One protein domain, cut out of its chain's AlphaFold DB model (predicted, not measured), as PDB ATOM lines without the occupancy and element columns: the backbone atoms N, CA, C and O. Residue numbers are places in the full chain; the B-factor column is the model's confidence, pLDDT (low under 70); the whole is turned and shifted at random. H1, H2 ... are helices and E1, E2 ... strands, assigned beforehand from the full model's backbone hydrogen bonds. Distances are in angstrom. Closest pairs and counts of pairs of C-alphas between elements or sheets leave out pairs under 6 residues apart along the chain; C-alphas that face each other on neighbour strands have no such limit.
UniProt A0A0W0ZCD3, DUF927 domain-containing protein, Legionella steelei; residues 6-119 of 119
ATOM      1  N   VAL A   6      95.325  70.351  76.839       69.31
ATOM      2  CA  VAL A   6      95.480  71.455  77.800       69.31
ATOM      3  C   VAL A   6      96.468  71.028  78.884       69.31
ATOM      4  O   VAL A   6      96.237  70.047  79.584       69.31
ATOM      5  N   VAL A   7      97.578  71.753  79.021       73.75
ATOM      6  CA  VAL A   7      98.536  71.580  80.122       73.75
ATOM      7  C   VAL A   7      98.305  72.705  81.125       73.75
ATOM      8  O   VAL A   7      98.769  73.830  80.909       73.75
ATOM      9  N   THR A   8      97.553  72.411  82.187       65.75
ATOM     10  CA  THR A   8      97.225  73.359  83.261       65.75
ATOM     11  C   THR A   8      98.496  73.860  83.940       65.75
ATOM     12  O   THR A   8      99.369  73.068  84.300       65.75
ATOM     13  N   LEU A   9      98.617  75.176  84.114       66.12
ATOM     14  CA  LEU A   9      99.717  75.763  84.871       66.12
ATOM     15  C   LEU A   9      99.369  75.708  86.364       66.12
ATOM     16  O   LEU A   9      98.416  76.340  86.816       66.12
ATOM     17  N   THR A  10     100.133  74.938  87.140       51.78
ATOM     18  CA  THR A  10      99.982  74.829  88.597       51.78
ATOM     19  C   THR A  10     100.485  76.108  89.271       51.78
ATOM     20  O   THR A  10     101.637  76.168  89.687       51.78
ATOM     21  N   ASN A  11      99.664  77.160  89.315       50.56
ATOM     22  CA  ASN A  11      99.680  78.195  90.362       50.56
ATOM     23  C   ASN A  11      98.678  79.308  90.037       50.56
ATOM     24  O   ASN A  11      99.015  80.280  89.365       50.56
ATOM     25  N   ILE A  12      97.460  79.202  90.567       54.25
ATOM     26  CA  ILE A  12      96.542  80.345  90.671       54.25
ATOM     27  C   ILE A  12      96.075  80.423  92.127       54.25
ATOM     28  O   ILE A  12      94.943  80.128  92.485       54.25
ATOM     29  N   SER A  13      97.025  80.715  93.008       50.16
ATOM     30  CA  SER A  13      96.801  81.051  94.412       50.16
ATOM     31  C   SER A  13      98.021  81.866  94.858       50.16
ATOM     32  O   SER A  13      99.130  81.360  94.728       50.16
ATOM     33  N   GLN A  14      97.985  83.097  95.367       55.41
ATOM     34  CA  GLN A  14      96.950  84.071  95.732       55.41
ATOM     35  C   GLN A  14      97.689  85.431  95.904       55.41
ATOM     36  O   GLN A  14      98.833  85.460  96.362       55.41
ATOM     37  N   ASN A  15      97.025  86.546  95.587       54.09
ATOM     38  CA  ASN A  15      97.251  87.902  96.124       54.09
ATOM     39  C   ASN A  15      98.586  88.661  95.888       54.09
ATOM     40  O   ASN A  15      98.856  89.649  96.573       54.09
ATOM     41  N   ARG A  16      99.435  88.269  94.927       58.72
ATOM     42  CA  ARG A  16     100.619  89.068  94.541       58.72
ATOM     43  C   ARG A  16     100.461  89.673  93.146       58.72
ATOM     44  O   ARG A  16     100.096  88.942  92.227       58.72
ATOM     45  N   PRO A  17     100.762  90.974  92.962       67.62
ATOM     46  CA  PRO A  17     100.760  91.566  91.636       67.62
ATOM     47  C   PRO A  17     101.810  90.873  90.769       67.62
ATOM     48  O   PRO A  17     102.975  90.766  91.157       67.62
ATOM     49  N   ILE A  18     101.388  90.397  89.598       83.00
ATOM     50  CA  ILE A  18     102.303  89.853  88.594       83.00
ATOM     51  C   ILE A  18     102.973  91.052  87.930       83.00
ATOM     52  O   ILE A  18     102.277  91.907  87.382       83.00
ATOM     53  N   VAL A  19     104.302  91.123  88.019       87.19
ATOM     54  CA  VAL A  19     105.114  92.188  87.419       87.19
ATOM     55  C   VAL A  19     106.009  91.597  86.336       87.19
ATOM     56  O   VAL A  19     106.624  90.553  86.549       87.19
ATOM     57  N   CYS A  20     106.065  92.250  85.176       91.50
ATOM     58  CA  CYS A  20     106.896  91.847  84.043       91.50
ATOM     59  C   CYS A  20     107.552  93.079  83.410       91.50
ATOM     60  O   CYS A  20     106.845  93.969  82.943       91.50
ATOM     61  N   GLU A  21     108.883  93.136  83.392       93.00
ATOM     62  CA  GLU A  21     109.641  94.244  82.798       93.00
ATOM     63  C   GLU A  21     109.477  94.288  81.271       93.00
ATOM     64  O   GLU A  21     109.523  93.256  80.597       93.00
ATOM     65  N   TYR A  22     109.297  95.486  80.712       92.75
ATOM     66  CA  TYR A  22     109.113  95.707  79.279       92.75
ATOM     67  C   TYR A  22     109.402  97.159  78.874       92.75
ATOM     68  O   TYR A  22     108.872  98.089  79.474       92.75
ATOM     69  N   GLY A  23     110.191  97.363  77.813       87.19
ATOM     70  CA  GLY A  23     110.244  98.636  77.075       87.19
ATOM     71  C   GLY A  23     110.495  99.902  77.910       87.19
ATOM     72  O   GLY A  23     109.876 100.927  77.638       87.19
ATOM     73  N   GLY A  24     111.362  99.843  78.929       90.62
ATOM     74  CA  GLY A  24     111.591 100.976  79.842       90.62
ATOM     75  C   GLY A  24     110.449 101.175  80.841       90.62
ATOM     76  O   GLY A  24     109.984 102.288  81.062       90.62
ATOM     77  N   GLY A  25     109.933 100.082  81.391       94.38
ATOM     78  CA  GLY A  25     108.829 100.059  82.335       94.38
ATOM     79  C   GLY A  25     108.477  98.627  82.702       94.38
ATOM     80  O   GLY A  25     109.237  97.703  82.430       94.38
ATOM     81  N   HIS A  26     107.295  98.435  83.276       95.38
ATOM     82  CA  HIS A  26     106.789  97.105  83.584       95.38
ATOM     83  C   HIS A  26     105.274  97.020  83.441       95.38
ATOM     84  O   HIS A  26     104.531  97.970  83.708       95.38
ATOM     85  N   PHE A  27     104.805  95.840  83.061       96.06
ATOM     86  CA  PHE A  27     103.420  95.447  83.216       96.06
ATOM     87  C   PHE A  27     103.158  95.030  84.656       96.06
ATOM     88  O   PHE A  27     103.978  94.352  85.272       96.06
ATOM     89  N   ARG A  28     101.998  95.413  85.184       94.94
ATOM     90  CA  ARG A  28     101.510  95.019  86.501       94.94
ATOM     91  C   ARG A  28     100.056  94.594  86.398       94.94
ATOM     92  O   ARG A  28      99.220  95.402  86.000       94.94
ATOM     93  N   GLN A  29      99.750  93.372  86.813       93.94
ATOM     94  CA  GLN A  29      98.378  92.867  86.892       93.94
ATOM     95  C   GLN A  29      97.920  92.738  88.345       93.94
ATOM     96  O   GLN A  29      98.694  92.331  89.213       93.94
ATOM     97  N   ASN A  30      96.659  93.069  88.604       90.62
ATOM     98  CA  ASN A  30      95.958  92.772  89.853       90.62
ATOM     99  C   ASN A  30      94.474  92.466  89.560       90.62
ATOM    100  O   ASN A  30      94.071  92.393  88.402       90.62
ATOM    101  N   GLU A  31      93.661  92.314  90.604       89.12
ATOM    102  CA  GLU A  31      92.226  91.989  90.514       89.12
ATOM    103  C   GLU A  31      91.385  93.003  89.725       89.12
ATOM    104  O   GLU A  31      90.292  92.687  89.275       89.12
ATOM    105  N   LYS A  32      91.879  94.229  89.542       91.62
ATOM    106  CA  LYS A  32      91.183  95.299  88.821       91.62
ATOM    107  C   LYS A  32      91.623  95.418  87.352       91.62
ATOM    108  O   LYS A  32      91.026  96.199  86.616       91.62
ATOM    109  N   GLY A  33      92.688  94.730  86.923       95.06
ATOM    110  CA  GLY A  33      93.160  94.803  85.535       95.06
ATOM    111  C   GLY A  33      94.658  94.621  85.312       95.06
ATOM    112  O   GLY A  33      95.406  94.166  86.181       95.06
ATOM    113  N   LEU A  34      95.085  95.004  84.113       96.25
ATOM    114  CA  LEU A  34      96.472  95.057  83.667       96.25
ATOM    115  C   LEU A  34      96.864  96.510  83.380       96.25
ATOM    116  O   LEU A  34      96.163  97.226  82.664       96.25
ATOM    117  N   TRP A  35      98.008  96.937  83.907       97.00
ATOM    118  CA  TRP A  35      98.589  98.257  83.668       97.00
ATOM    119  C   TRP A  35     100.003  98.146  83.130       97.00
ATOM    120  O   TRP A  35     100.718  97.211  83.472       97.00
ATOM    121  N   PHE A  36     100.427  99.158  82.384       97.00
ATOM    122  CA  PHE A  36     101.826  99.430  82.091       97.00
ATOM    123  C   PHE A  36     102.290 100.685  82.832       97.00
ATOM    124  O   PHE A  36     101.636 101.731  82.770       97.00
ATOM    125  N   ILE A  37     103.422 100.593  83.520       96.31
ATOM    126  CA  ILE A  37     104.053 101.696  84.245       96.31
ATOM    127  C   ILE A  37     105.417 101.927  83.598       96.31
ATOM    128  O   ILE A  37     106.349 101.156  83.809       96.31
ATOM    129  N   GLY A  38     105.502 102.963  82.762       95.25
ATOM    130  CA  GLY A  38     106.748 103.363  82.105       95.25
ATOM    131  C   GLY A  38     107.648 104.180  83.025       95.25
ATOM    132  O   GLY A  38     107.191 104.691  84.047       95.25
ATOM    133  N   THR A  39     108.898 104.362  82.627       94.88
ATOM    134  CA  THR A  39     109.833 105.311  83.237       94.88
ATOM    135  C   THR A  39     110.166 106.430  82.257       94.88
ATOM    136  O   THR A  39     110.224 106.207  81.046       94.88
ATOM    137  N   ASP A  40     110.374 107.640  82.764       92.50
ATOM    138  CA  ASP A  40     110.922 108.737  81.971       92.50
ATOM    139  C   ASP A  40     112.450 108.624  81.806       92.50
ATOM    140  O   ASP A  40     113.075 107.637  82.200       92.50
ATOM    141  N   LYS A  41     113.057 109.638  81.177       89.50
ATOM    142  CA  LYS A  41     114.505 109.686  80.909       89.50
ATOM    143  C   LYS A  41     115.352 109.785  82.179       89.50
ATOM    144  O   LYS A  41     116.516 109.402  82.141       89.50
ATOM    145  N   ASP A  42     114.764 110.271  83.266       90.88
ATOM    146  CA  ASP A  42     115.424 110.473  84.554       90.88
ATOM    147  C   ASP A  42     115.181 109.281  85.502       90.88
ATOM    148  O   ASP A  42     115.645 109.275  86.642       90.88
ATOM    149  N   GLY A  43     114.475 108.245  85.029       86.88
ATOM    150  CA  GLY A  43     114.163 107.027  85.777       86.88
ATOM    151  C   GLY A  43     112.937 107.145  86.687       86.88
ATOM    152  O   GLY A  43     112.649 106.211  87.438       86.88
ATOM    153  N   SER A  44     112.192 108.250  86.622       92.62
ATOM    154  CA  SER A  44     110.968 108.429  87.407       92.62
ATOM    155  C   SER A  44     109.792 107.697  86.762       92.62
ATOM    156  O   SER A  44     109.670 107.620  85.539       92.62
ATOM    157  N   GLN A  45     108.902 107.142  87.586       93.44
ATOM    158  CA  GLN A  45     107.731 106.414  87.099       93.44
ATOM    159  C   GLN A  45     106.700 107.364  86.481       93.44
ATOM    160  O   GLN A  45     106.270 108.337  87.100       93.44
ATOM    161  N   LEU A  46     106.255 107.031  85.274       93.81
ATOM    162  CA  LEU A  46     105.136 107.681  84.607       93.81
ATOM    163  C   LEU A  46     103.803 107.195  85.184       93.81
ATOM    164  O   LEU A  46     103.698 106.103  85.749       93.81
ATOM    165  N   SER A  47     102.750 107.985  84.959       94.00
ATOM    166  CA  SER A  47     101.384 107.602  85.311       94.00
ATOM    167  C   SER A  47     101.019 106.225  84.729       94.00
ATOM    168  O   SER A  47     101.230 105.998  83.530       94.00
ATOM    169  N   PRO A  48     100.437 105.315  85.535       95.31
ATOM    170  CA  PRO A  48     100.029 103.998  85.063       95.31
ATOM    171  C   PRO A  48      99.044 104.091  83.895       95.31
ATOM    172  O   PRO A  48      98.007 104.751  83.986       95.31
ATOM    173  N   ARG A  49      99.335 103.379  82.809       96.69
ATOM    174  CA  ARG A  49      98.440 103.218  81.660       96.69
ATOM    175  C   ARG A  49      97.642 101.936  81.825       96.69
ATOM    176  O   ARG A  49      98.226 100.861  81.855       96.69
ATOM    177  N   TRP A  50      96.321 102.045  81.941       97.38
ATOM    178  CA  TRP A  50      95.442 100.874  81.956       97.38
ATOM    179  C   TRP A  50      95.365 100.243  80.559       97.38
ATOM    180  O   TRP A  50      95.222 100.963  79.565       97.38
ATOM    181  N   ILE A  51      95.480  98.916  80.502       97.25
ATOM    182  CA  ILE A  51      95.543  98.124  79.268       97.25
ATOM    183  C   ILE A  51      94.236  97.363  79.054       97.25
ATOM    184  O   ILE A  51      93.603  97.534  78.013       97.25
ATOM    185  N   CYS A  52      93.822  96.551  80.028       97.81
ATOM    186  CA  CYS A  52      92.586  95.770  79.979       97.81
ATOM    187  C   CYS A  52      92.132  95.319  81.381       97.81
ATOM    188  O   CYS A  52      92.879  95.461  82.357       97.81
ATOM    189  N   SER A  53      90.923  94.758  81.482       97.38
ATOM    190  CA  SER A  53      90.474  94.004  82.663       97.38
ATOM    191  C   SER A  53      91.350  92.751  82.881       97.38
ATOM    192  O   SER A  53      92.189  92.434  82.029       97.38
ATOM    193  N   PRO A  54      91.262  92.071  84.042       95.88
ATOM    194  CA  PRO A  54      92.124  90.929  84.336       95.88
ATOM    195  C   PRO A  54      92.036  89.840  83.260       95.88
ATOM    196  O   PRO A  54      90.955  89.362  82.933       95.88
ATOM    197  N   LEU A  55      93.197  89.441  82.737       96.06
ATOM    198  CA  LEU A  55      93.341  88.389  81.736       96.06
ATOM    199  C   LEU A  55      94.383  87.388  82.229       96.06
ATOM    200  O   LEU A  55      95.514  87.761  82.542       96.06
ATOM    201  N   HIS A  56      94.013  86.118  82.316       94.25
ATOM    202  CA  HIS A  56      94.848  85.081  82.911       94.25
ATOM    203  C   HIS A  56      95.239  84.032  81.881       94.25
ATOM    204  O   HIS A  56      94.412  83.552  81.115       94.25
ATOM    205  N   VAL A  57      96.511  83.637  81.885       93.69
ATOM    206  CA  VAL A  57      96.981  82.458  81.154       93.69
ATOM    207  C   VAL A  57      96.911  81.269  82.105       93.69
ATOM    208  O   VAL A  57      97.758  81.133  82.985       93.69
ATOM    209  N   VAL A  58      95.918  80.404  81.926       93.25
ATOM    210  CA  VAL A  58      95.653  79.292  82.856       93.25
ATOM    211  C   VAL A  58      96.257  77.968  82.381       93.25
ATOM    212  O   VAL A  58      96.503  77.056  83.173       93.25
ATOM    213  N   ALA A  59      96.559  77.858  81.085       92.62
ATOM    214  CA  ALA A  59      97.194  76.677  80.514       92.62
ATOM    215  C   ALA A  59      97.977  76.976  79.230       92.62
ATOM    216  O   ALA A  59      97.760  77.979  78.542       92.62
ATOM    217  N   LYS A  60      98.862  76.050  78.860       95.44
ATOM    218  CA  LYS A  60      99.382  75.943  77.487       95.44
ATOM    219  C   LYS A  60      98.494  74.984  76.700       95.44
ATOM    220  O   LYS A  60      98.063  73.969  77.244       95.44
ATOM    221  N   THR A  61      98.252  75.284  75.430       94.25
ATOM    222  CA  THR A  61      97.474  74.419  74.533       94.25
ATOM    223  C   THR A  61      98.326  73.954  73.361       94.25
ATOM    224  O   THR A  61      99.269  74.648  72.966       94.25
ATOM    225  N   ARG A  62      98.022  72.769  72.827       94.62
ATOM    226  CA  ARG A  62      98.554  72.280  71.548       94.62
ATOM    227  C   ARG A  62      97.606  71.280  70.895       94.62
ATOM    228  O   ARG A  62      96.804  70.658  71.595       94.62
ATOM    229  N   ASP A  63      97.736  71.069  69.594       92.12
ATOM    230  CA  ASP A  63      97.106  69.933  68.920       92.12
ATOM    231  C   ASP A  63      97.827  68.604  69.234       92.12
ATOM    232  O   ASP A  63      98.916  68.562  69.814       92.12
ATOM    233  N   ALA A  64      97.224  67.487  68.819       89.88
ATOM    234  CA  ALA A  64      97.768  66.149  69.055       89.88
ATOM    235  C   ALA A  64      99.141  65.911  68.397       89.88
ATOM    236  O   ALA A  64      99.911  65.079  68.876       89.88
ATOM    237  N   LYS A  65      99.465  66.636  67.317       93.44
ATOM    238  CA  LYS A  65     100.745  66.517  66.604       93.44
ATOM    239  C   LYS A  65     101.814  67.485  67.119       93.44
ATOM    240  O   LYS A  65     102.934  67.450  66.622       93.44
ATOM    241  N   SER A  66     101.505  68.302  68.131       88.69
ATOM    242  CA  SER A  66     102.398  69.340  68.670       88.69
ATOM    243  C   SER A  66     102.835  70.408  67.649       88.69
ATOM    244  O   SER A  66     103.915  70.981  67.803       88.69
ATOM    245  N   GLY A  67     102.013  70.685  66.636       90.19
ATOM    246  CA  GLY A  67     102.219  71.747  65.646       90.19
ATOM    247  C   GLY A  67     101.538  73.070  66.012       90.19
ATOM    248  O   GLY A  67     102.131  74.129  65.834       90.19
ATOM    249  N   GLU A  68     100.343  73.025  66.604       92.50
ATOM    250  CA  GLU A  68      99.504  74.218  66.811       92.50
ATOM    251  C   GLU A  68      99.501  74.674  68.271       92.50
ATOM    252  O   GLU A  68      98.577  74.381  69.031       92.50
ATOM    253  N   TRP A  69     100.554  75.374  68.698       96.50
ATOM    254  CA  TRP A  69     100.695  75.823  70.086       96.50
ATOM    255  C   TRP A  69      99.901  77.097  70.398       96.50
ATOM    256  O   TRP A  69      99.853  78.046  69.617       96.50
ATOM    257  N   GLY A  70      99.356  77.155  71.611       96.88
ATOM    258  CA  GLY A  70      98.551  78.271  72.096       96.88
ATOM    259  C   GLY A  70      98.644  78.502  73.605       96.88
ATOM    260  O   GLY A  70      99.481  77.927  74.322       96.88
ATOM    261  N   ARG A  71      97.776  79.384  74.093       97.06
ATOM    262  CA  ARG A  71      97.502  79.626  75.514       97.06
ATOM    263  C   ARG A  71      96.006  79.535  75.754       97.06
ATOM    264  O   ARG A  71      95.234  80.063  74.965       97.06
ATOM    265  N   LEU A  72      95.607  78.890  76.845       97.12
ATOM    266  CA  LEU A  72      94.246  79.016  77.345       97.12
ATOM    267  C   LEU A  72      94.183  80.304  78.159       97.12
ATOM    268  O   LEU A  72      94.851  80.416  79.191       97.12
ATOM    269  N   LEU A  73      93.443  81.269  77.635       97.12
ATOM    270  CA  LEU A  73      93.149  82.530  78.291       97.12
ATOM    271  C   LEU A  73      91.844  82.408  79.070       97.12
ATOM    272  O   LEU A  73      90.932  81.735  78.597       97.12
ATOM    273  N   GLU A  74      91.763  83.076  80.215       97.25
ATOM    274  CA  GLU A  74      90.566  83.181  81.052       97.25
ATOM    275  C   GLU A  74      90.370  84.627  81.523       97.25
ATOM    276  O   GLU A  74      91.336  85.293  81.911       97.25
ATOM    277  N   TRP A  75      89.134  85.120  81.469       97.44
ATOM    278  CA  TRP A  75      88.736  86.433  81.986       97.44
ATOM    279  C   TRP A  75      87.262  86.426  82.390       97.44
ATOM    280  O   TRP A  75      86.533  85.471  82.119       97.44
ATOM    281  N   VAL A  76      86.836  87.508  83.035       96.50
ATOM    282  CA  VAL A  76      85.444  87.756  83.419       96.50
ATOM    283  C   VAL A  76      84.968  89.009  82.687       96.50
ATOM    284  O   VAL A  76      85.706  89.998  82.642       96.50
ATOM    285  N   ASP A  77      83.792  88.945  82.066       97.38
ATOM    286  CA  ASP A  77      83.157  90.108  81.434       97.38
ATOM    287  C   ASP A  77      82.383  90.975  82.448       97.38
ATOM    288  O   ASP A  77      82.320  90.664  83.640       97.38
ATOM    289  N   ASP A  78      81.806  92.085  81.984       94.75
ATOM    290  CA  ASP A  78      81.080  93.031  82.846       94.75
ATOM    291  C   ASP A  78      79.785  92.441  83.447       94.75
ATOM    292  O   ASP A  78      79.305  92.938  84.468       94.75
ATOM    293  N   ASP A  79      79.255  91.357  82.867       96.94
ATOM    294  CA  ASP A  79      78.098  90.612  83.382       96.94
ATOM    295  C   ASP A  79      78.506  89.519  84.392       96.94
ATOM    296  O   ASP A  79      77.657  88.814  84.947       96.94
ATOM    297  N   GLY A  80      79.806  89.373  84.671       95.62
ATOM    298  CA  GLY A  80      80.334  88.379  85.602       95.62
ATOM    299  C   GLY A  80      80.491  86.980  85.001       95.62
ATOM    300  O   GLY A  80      80.723  86.023  85.744       95.62
ATOM    301  N   VAL A  81      80.384  86.829  83.679       97.62
ATOM    302  CA  VAL A  81      80.551  85.542  82.996       97.62
ATOM    303  C   VAL A  81      82.035  85.260  82.783       97.62
ATOM    304  O   VAL A  81      82.777  86.069  82.230       97.62
ATOM    305  N   THR A  82      82.478  84.075  83.211       97.44
ATOM    306  CA  THR A  82      83.832  83.590  82.933       97.44
ATOM    307  C   THR A  82      83.924  83.055  81.511       97.44
ATOM    308  O   THR A  82      83.207  82.125  81.137       97.44
ATOM    309  N   HIS A  83      84.863  83.593  80.741       98.06
ATOM    310  CA  HIS A  83      85.170  83.143  79.390       98.06
ATOM    311  C   HIS A  83      86.512  82.435  79.354       98.06
ATOM    312  O   HIS A  83      87.440  82.798  80.075       98.06
ATOM    313  N   GLN A  84      86.626  81.454  78.462       97.69
ATOM    314  CA  GLN A  84      87.893  80.813  78.144       97.69
ATOM    315  C   GLN A  84      88.108  80.742  76.638       97.69
ATOM    316  O   GLN A  84      87.204  80.384  75.881       97.69
ATOM    317  N   TRP A  85      89.336  81.015  76.201       97.88
ATOM    318  CA  TRP A  85      89.712  80.892  74.797       97.88
ATOM    319  C   TRP A  85      91.107  80.298  74.632       97.88
ATOM    320  O   TRP A  85      92.092  80.798  75.173       97.88
ATOM    321  N   ALA A  86      91.199  79.217  73.853       96.94
ATOM    322  CA  ALA A  86      92.466  78.637  73.425       96.94
ATOM    323  C   ALA A  86      93.082  79.495  72.306       96.94
ATOM    324  O   ALA A  86      93.005  79.141  71.131       96.94
ATOM    325  N   MET A  87      93.685  80.622  72.684       97.56
ATOM    326  CA  MET A  87      94.343  81.559  71.778       97.56
ATOM    327  C   MET A  87      95.553  80.896  71.094       97.56
ATOM    328  O   MET A  87      96.515  80.527  71.781       97.56
ATOM    329  N   PRO A  88      95.572  80.790  69.752       97.00
ATOM    330  CA  PRO A  88      96.748  80.335  69.015       97.00
ATOM    331  C   PRO A  88      97.907  81.336  69.132       97.00
ATOM    332  O   PRO A  88      97.716  82.536  68.933       97.00
ATOM    333  N   LEU A  89      99.131  80.858  69.386       96.69
ATOM    334  CA  LEU A  89     100.317  81.731  69.436       96.69
ATOM    335  C   LEU A  89     100.649  82.352  68.074       96.69
ATOM    336  O   LEU A  89     101.247  83.425  68.028       96.69
ATOM    337  N   ALA A  90     100.252  81.702  66.976       96.06
ATOM    338  CA  ALA A  90     100.441  82.224  65.625       96.06
ATOM    339  C   ALA A  90      99.779  83.600  65.431       96.06
ATOM    340  O   ALA A  90     100.340  84.448  64.746       96.06
ATOM    341  N   LEU A  91      98.652  83.869  66.107       96.12
ATOM    342  CA  LEU A  91      97.970  85.170  66.046       96.12
ATOM    343  C   LEU A  91      98.764  86.311  66.708       96.12
ATOM    344  O   LEU A  91      98.434  87.479  66.520       96.12
ATOM    345  N   LEU A  92      99.807  85.988  67.479       94.38
ATOM    346  CA  LEU A  92     100.723  86.968  68.061       94.38
ATOM    347  C   LEU A  92     101.910  87.295  67.142       94.38
ATOM    348  O   LEU A  92     102.670  88.205  67.455       94.38
ATOM    349  N   GLN A  93     102.103  86.580  66.026       95.12
ATOM    350  CA  GLN A  93     103.210  86.815  65.085       95.12
ATOM    351  C   GLN A  93     102.877  87.947  64.094       95.12
ATOM    352  O   GLN A  93     102.951  87.781  62.879       95.12
ATOM    353  N   GLY A  94     102.460  89.095  64.625       91.12
ATOM    354  CA  GLY A  94     102.001  90.258  63.870       91.12
ATOM    355  C   GLY A  94     101.624  91.403  64.811       91.12
ATOM    356  O   GLY A  94     102.206  91.551  65.879       91.12
ATOM    357  N   ASP A  95     100.616  92.196  64.449       90.12
ATOM    358  CA  ASP A  95     100.143  93.330  65.263       90.12
ATOM    359  C   ASP A  95      99.158  92.939  66.389       90.12
ATOM    360  O   ASP A  95      98.609  93.807  67.082       90.12
ATOM    361  N   ALA A  96      98.895  91.635  66.531       91.62
ATOM    362  CA  ALA A  96      97.943  91.028  67.461       91.62
ATOM    363  C   ALA A  96      96.520  91.629  67.400       91.62
ATOM    364  O   ALA A  96      95.763  91.571  68.376       91.62
ATOM    365  N   SER A  97      96.125  92.226  66.270       94.06
ATOM    366  CA  SER A  97      94.799  92.833  66.106       94.06
ATOM    367  C   SER A  97      93.668  91.811  66.183       94.06
ATOM    368  O   SER A  97      92.646  92.103  66.804       94.06
ATOM    369  N   ASP A  98      93.873  90.612  65.640       95.88
ATOM    370  CA  ASP A  98      92.896  89.522  65.693       95.88
ATOM    371  C   ASP A  98      92.676  89.014  67.122       95.88
ATOM    372  O   ASP A  98      91.534  88.805  67.528       95.88
ATOM    373  N   VAL A  99      93.744  88.921  67.925       96.94
ATOM    374  CA  VAL A  99      93.649  88.570  69.353       96.94
ATOM    375  C   VAL A  99      92.814  89.601  70.105       96.94
ATOM    376  O   VAL A  99      91.864  89.242  70.799       96.94
ATOM    377  N   ARG A 100      93.122  90.893  69.938       95.62
ATOM    378  CA  ARG A 100      92.368  91.966  70.606       95.62
ATOM    379  C   ARG A 100      90.908  92.005  70.161       95.62
ATOM    380  O   ARG A 100      90.042  92.270  70.990       95.62
ATOM    381  N   ARG A 101      90.630  91.749  68.877       96.94
ATOM    382  CA  ARG A 101      89.262  91.715  68.344       96.94
ATOM    383  C   ARG A 101      88.453  90.597  68.993       96.94
ATOM    384  O   ARG A 101      87.331  90.856  69.409       96.94
ATOM    385  N   GLU A 102      89.016  89.397  69.097       98.00
ATOM    386  CA  GLU A 102      88.310  88.254  69.684       98.00
ATOM    387  C   GLU A 102      88.071  88.431  71.188       98.00
ATOM    388  O   GLU A 102      86.959  88.206  71.660       98.00
ATOM    389  N   LEU A 103      89.070  88.924  71.927       98.12
ATOM    390  CA  LEU A 103      88.920  89.232  73.353       98.12
ATOM    391  C   LEU A 103      87.830  90.286  73.596       98.12
ATOM    392  O   LEU A 103      86.953  90.082  74.431       98.12
ATOM    393  N   ALA A 104      87.836  91.383  72.831       97.56
ATOM    394  CA  ALA A 104      86.805  92.417  72.931       97.56
ATOM    395  C   ALA A 104      85.413  91.894  72.534       97.56
ATOM    396  O   ALA A 104      84.417  92.253  73.159       97.56
ATOM    397  N   ARG A 105      85.331  91.023  71.515       97.94
ATOM    398  CA  ARG A 105      84.073  90.397  71.072       97.94
ATOM    399  C   ARG A 105      83.419  89.574  72.183       97.94
ATOM    400  O   ARG A 105      82.197  89.482  72.223       97.94
ATOM    401  N   LEU A 106      84.227  88.974  73.053       97.88
ATOM    402  CA  LEU A 106      83.798  88.146  74.178       97.88
ATOM    403  C   LEU A 106      83.825  88.903  75.524       97.88
ATOM    404  O   LEU A 106      83.918  88.289  76.583       97.88
ATOM    405  N   GLY A 107      83.776  90.235  75.497       97.56
ATOM    406  CA  GLY A 107      83.539  91.037  76.699       97.56
ATOM    407  C   GLY A 107      84.771  91.362  77.542       97.56
ATOM    408  O   GLY A 107      84.618  91.905  78.633       97.56
ATOM    409  N   LEU A 108      85.997  91.104  77.068       98.25
ATOM    410  CA  LEU A 108      87.173  91.667  77.735       98.25
ATOM    411  C   LEU A 108      87.188  93.189  77.530       98.25
ATOM    412  O   LEU A 108      87.304  93.675  76.401       98.25
ATOM    413  N   ALA A 109      87.139  93.950  78.621       97.38
ATOM    414  CA  ALA A 109      87.317  95.393  78.579       97.38
ATOM    415  C   ALA A 109      88.774  95.729  78.214       97.38
ATOM    416  O   ALA A 109      89.704  95.369  78.936       97.38
ATOM    417  N   ILE A 110      88.986  96.435  77.100       97.19
ATOM    418  CA  ILE A 110      90.313  96.814  76.591       97.19
ATOM    419  C   ILE A 110      90.367  98.329  76.395       97.19
ATOM    420  O   ILE A 110      89.429  98.946  75.892       97.19
ATOM    421  N   SER A 111      91.493  98.936  76.760       96.50
ATOM    422  CA  SER A 111      91.740 100.364  76.582       96.50
ATOM    423  C   SER A 111      91.691 100.758  75.099       96.50
ATOM    424  O   SER A 111      92.470 100.229  74.299       96.50
ATOM    425  N   PRO A 112      90.846 101.730  74.699       93.06
ATOM    426  CA  PRO A 112      90.841 102.249  73.331       93.06
ATOM    427  C   PRO A 112      92.000 103.229  73.071       93.06
ATOM    428  O   PRO A 112      92.170 103.703  71.948       93.06
ATOM    429  N   ASN A 113      92.796 103.567  74.093       94.38
ATOM    430  CA  ASN A 113      93.873 104.545  73.985       94.38
ATOM    431  C   ASN A 113      95.014 104.020  73.093       94.38
ATOM    432  O   ASN A 113      95.568 102.948  73.337       94.38
ATOM    433  N   LYS A 114      95.427 104.819  72.101       92.50
ATOM    434  CA  LYS A 114      96.534 104.489  71.188       92.50
ATOM    435  C   LYS A 114      97.833 104.145  71.930       92.50
ATOM    436  O   LYS A 114      98.475 103.159  71.600       92.50
ATOM    437  N   LEU A 115      98.178 104.887  72.985       91.50
ATOM    438  CA  LEU A 115      99.381 104.634  73.792       91.50
ATOM    439  C   LEU A 115      99.323 103.330  74.596       91.50
ATOM    440  O   LEU A 115     100.362 102.874  75.064       91.50
ATOM    441  N   ALA A 116      98.131 102.778  74.833       92.00
ATOM    442  CA  ALA A 116      97.968 101.460  75.440       92.00
ATOM    443  C   ALA A 116      98.021 100.348  74.382       92.00
ATOM    444  O   ALA A 116      98.522  99.266  74.659       92.00
ATOM    445  N   ARG A 117      97.524 100.625  73.170       89.56
ATOM    446  CA  ARG A 117      97.522  99.682  72.043       89.56
ATOM    447  C   ARG A 117      98.885  99.455  71.398       89.56
ATOM    448  O   ARG A 117      99.096  98.376  70.860       89.56
ATOM    449  N   ASP A 118      99.740 100.471  71.400       89.69
ATOM    450  CA  ASP A 118     101.060 100.432  70.759       89.69
ATOM    451  C   ASP A 118     102.161  99.881  71.690       89.69
ATOM    452  O   ASP A 118     103.345 100.014  71.381       89.69
ATOM    453  N   LEU A 119     101.779  99.325  72.848       87.44
ATOM    454  CA  LEU A 119     102.678  98.640  73.777       87.44
ATOM    455  C   LEU A 119     102.952  97.205  73.336       87.44
ATOM    456  O   LEU A 119     102.011  96.519  72.882       87.44
TER     457      LEU A 119
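What this domain is: This is residues 6 to 119 of the 119 residues of the protein "DUF927 domain-containing protein" of Legionella steelei (UniProt A0A0W0ZCD3). Two small antiparallel sheets stand end to end as two lobes of an elongated whole, joined where E5 runs on into E6. One lobe is the curled sheet E1 E6 E7 E8 with H1 and H2 grazing it; the other is the sheet E2 E3 E4 E5 with H3 grazing it, and residues 9 to 17 cross between the lobes from E1 to E2. The printed part has 114 residues, with eight named strands followed by three named helices, a mixed class. It is compact by its radius of gyration of the C-alphas, 15.2 A, yet spans 50 by 30 by 27 A.

How they stand to each other: Begin with E6, residues 55 to 62, which bends by 61 degrees at residue 58. It forms an antiparallel hairpin with E7, residues 70 to 76, where N 56 and O 74 are 2.8 A apart. E7 forms a hairpin with E8, residues 82 to 88, completing a meander, each strand the antiparallel neighbour of the one before; look at N 73 and O 85, 2.8 A. At the other edge E1, residues 6 to 8, is antiparallel to E6, with N 7 and O 60 at 2.9 A. This sheet is strongly twisted. H1, residues 89 to 92, and H2, residues 97 to 105, are on it but only graze it; they only just touch, only at the corner, with 3 pairs of C-alphas within 8 A, the closest those of Leu 91 and Val 99 at 6.4 A. The second meander is E2, residues 18 to 21, E3, residues 25 to 30, E4, residues 33 to 38, and E5, residues 49 to 52. Find N 20 and O 27 at 3.0 A, N 28 and O 35 at 2.8 A, and N 36 and O 49 at 2.8 A. H3, residues 114 to 117, only grazes this sheet; its closest C-alpha pair with E5 is Ile 51 and Ala 116, 5.6 A. Every O i to N i+4 pair of H2 is within hydrogen-bond range; H1 and H3 are too short for such a pair.

Where its parts are: Find C-alpha 6, where E1 begins, at (95.480, 71.455, 77.800). E6 starts at C-alpha 55, (93.341, 88.389, 81.736), and runs 19.8 A; E7 runs 19.7 A, E8 19.3 A, E3 16.6 A, E4 16.4 A and H2 12.1 A. H3 ends at C-alpha 117, (97.522, 99.682, 72.043).

The domain as a whole: The C-alphas farthest apart, those of Asp 42 and Ala 64, are 50.2 A apart. The printed part has no cut, and no link is long. Its mean pLDDT is 90.8; look for values under 70 at residue 6 and residues 8 to 17.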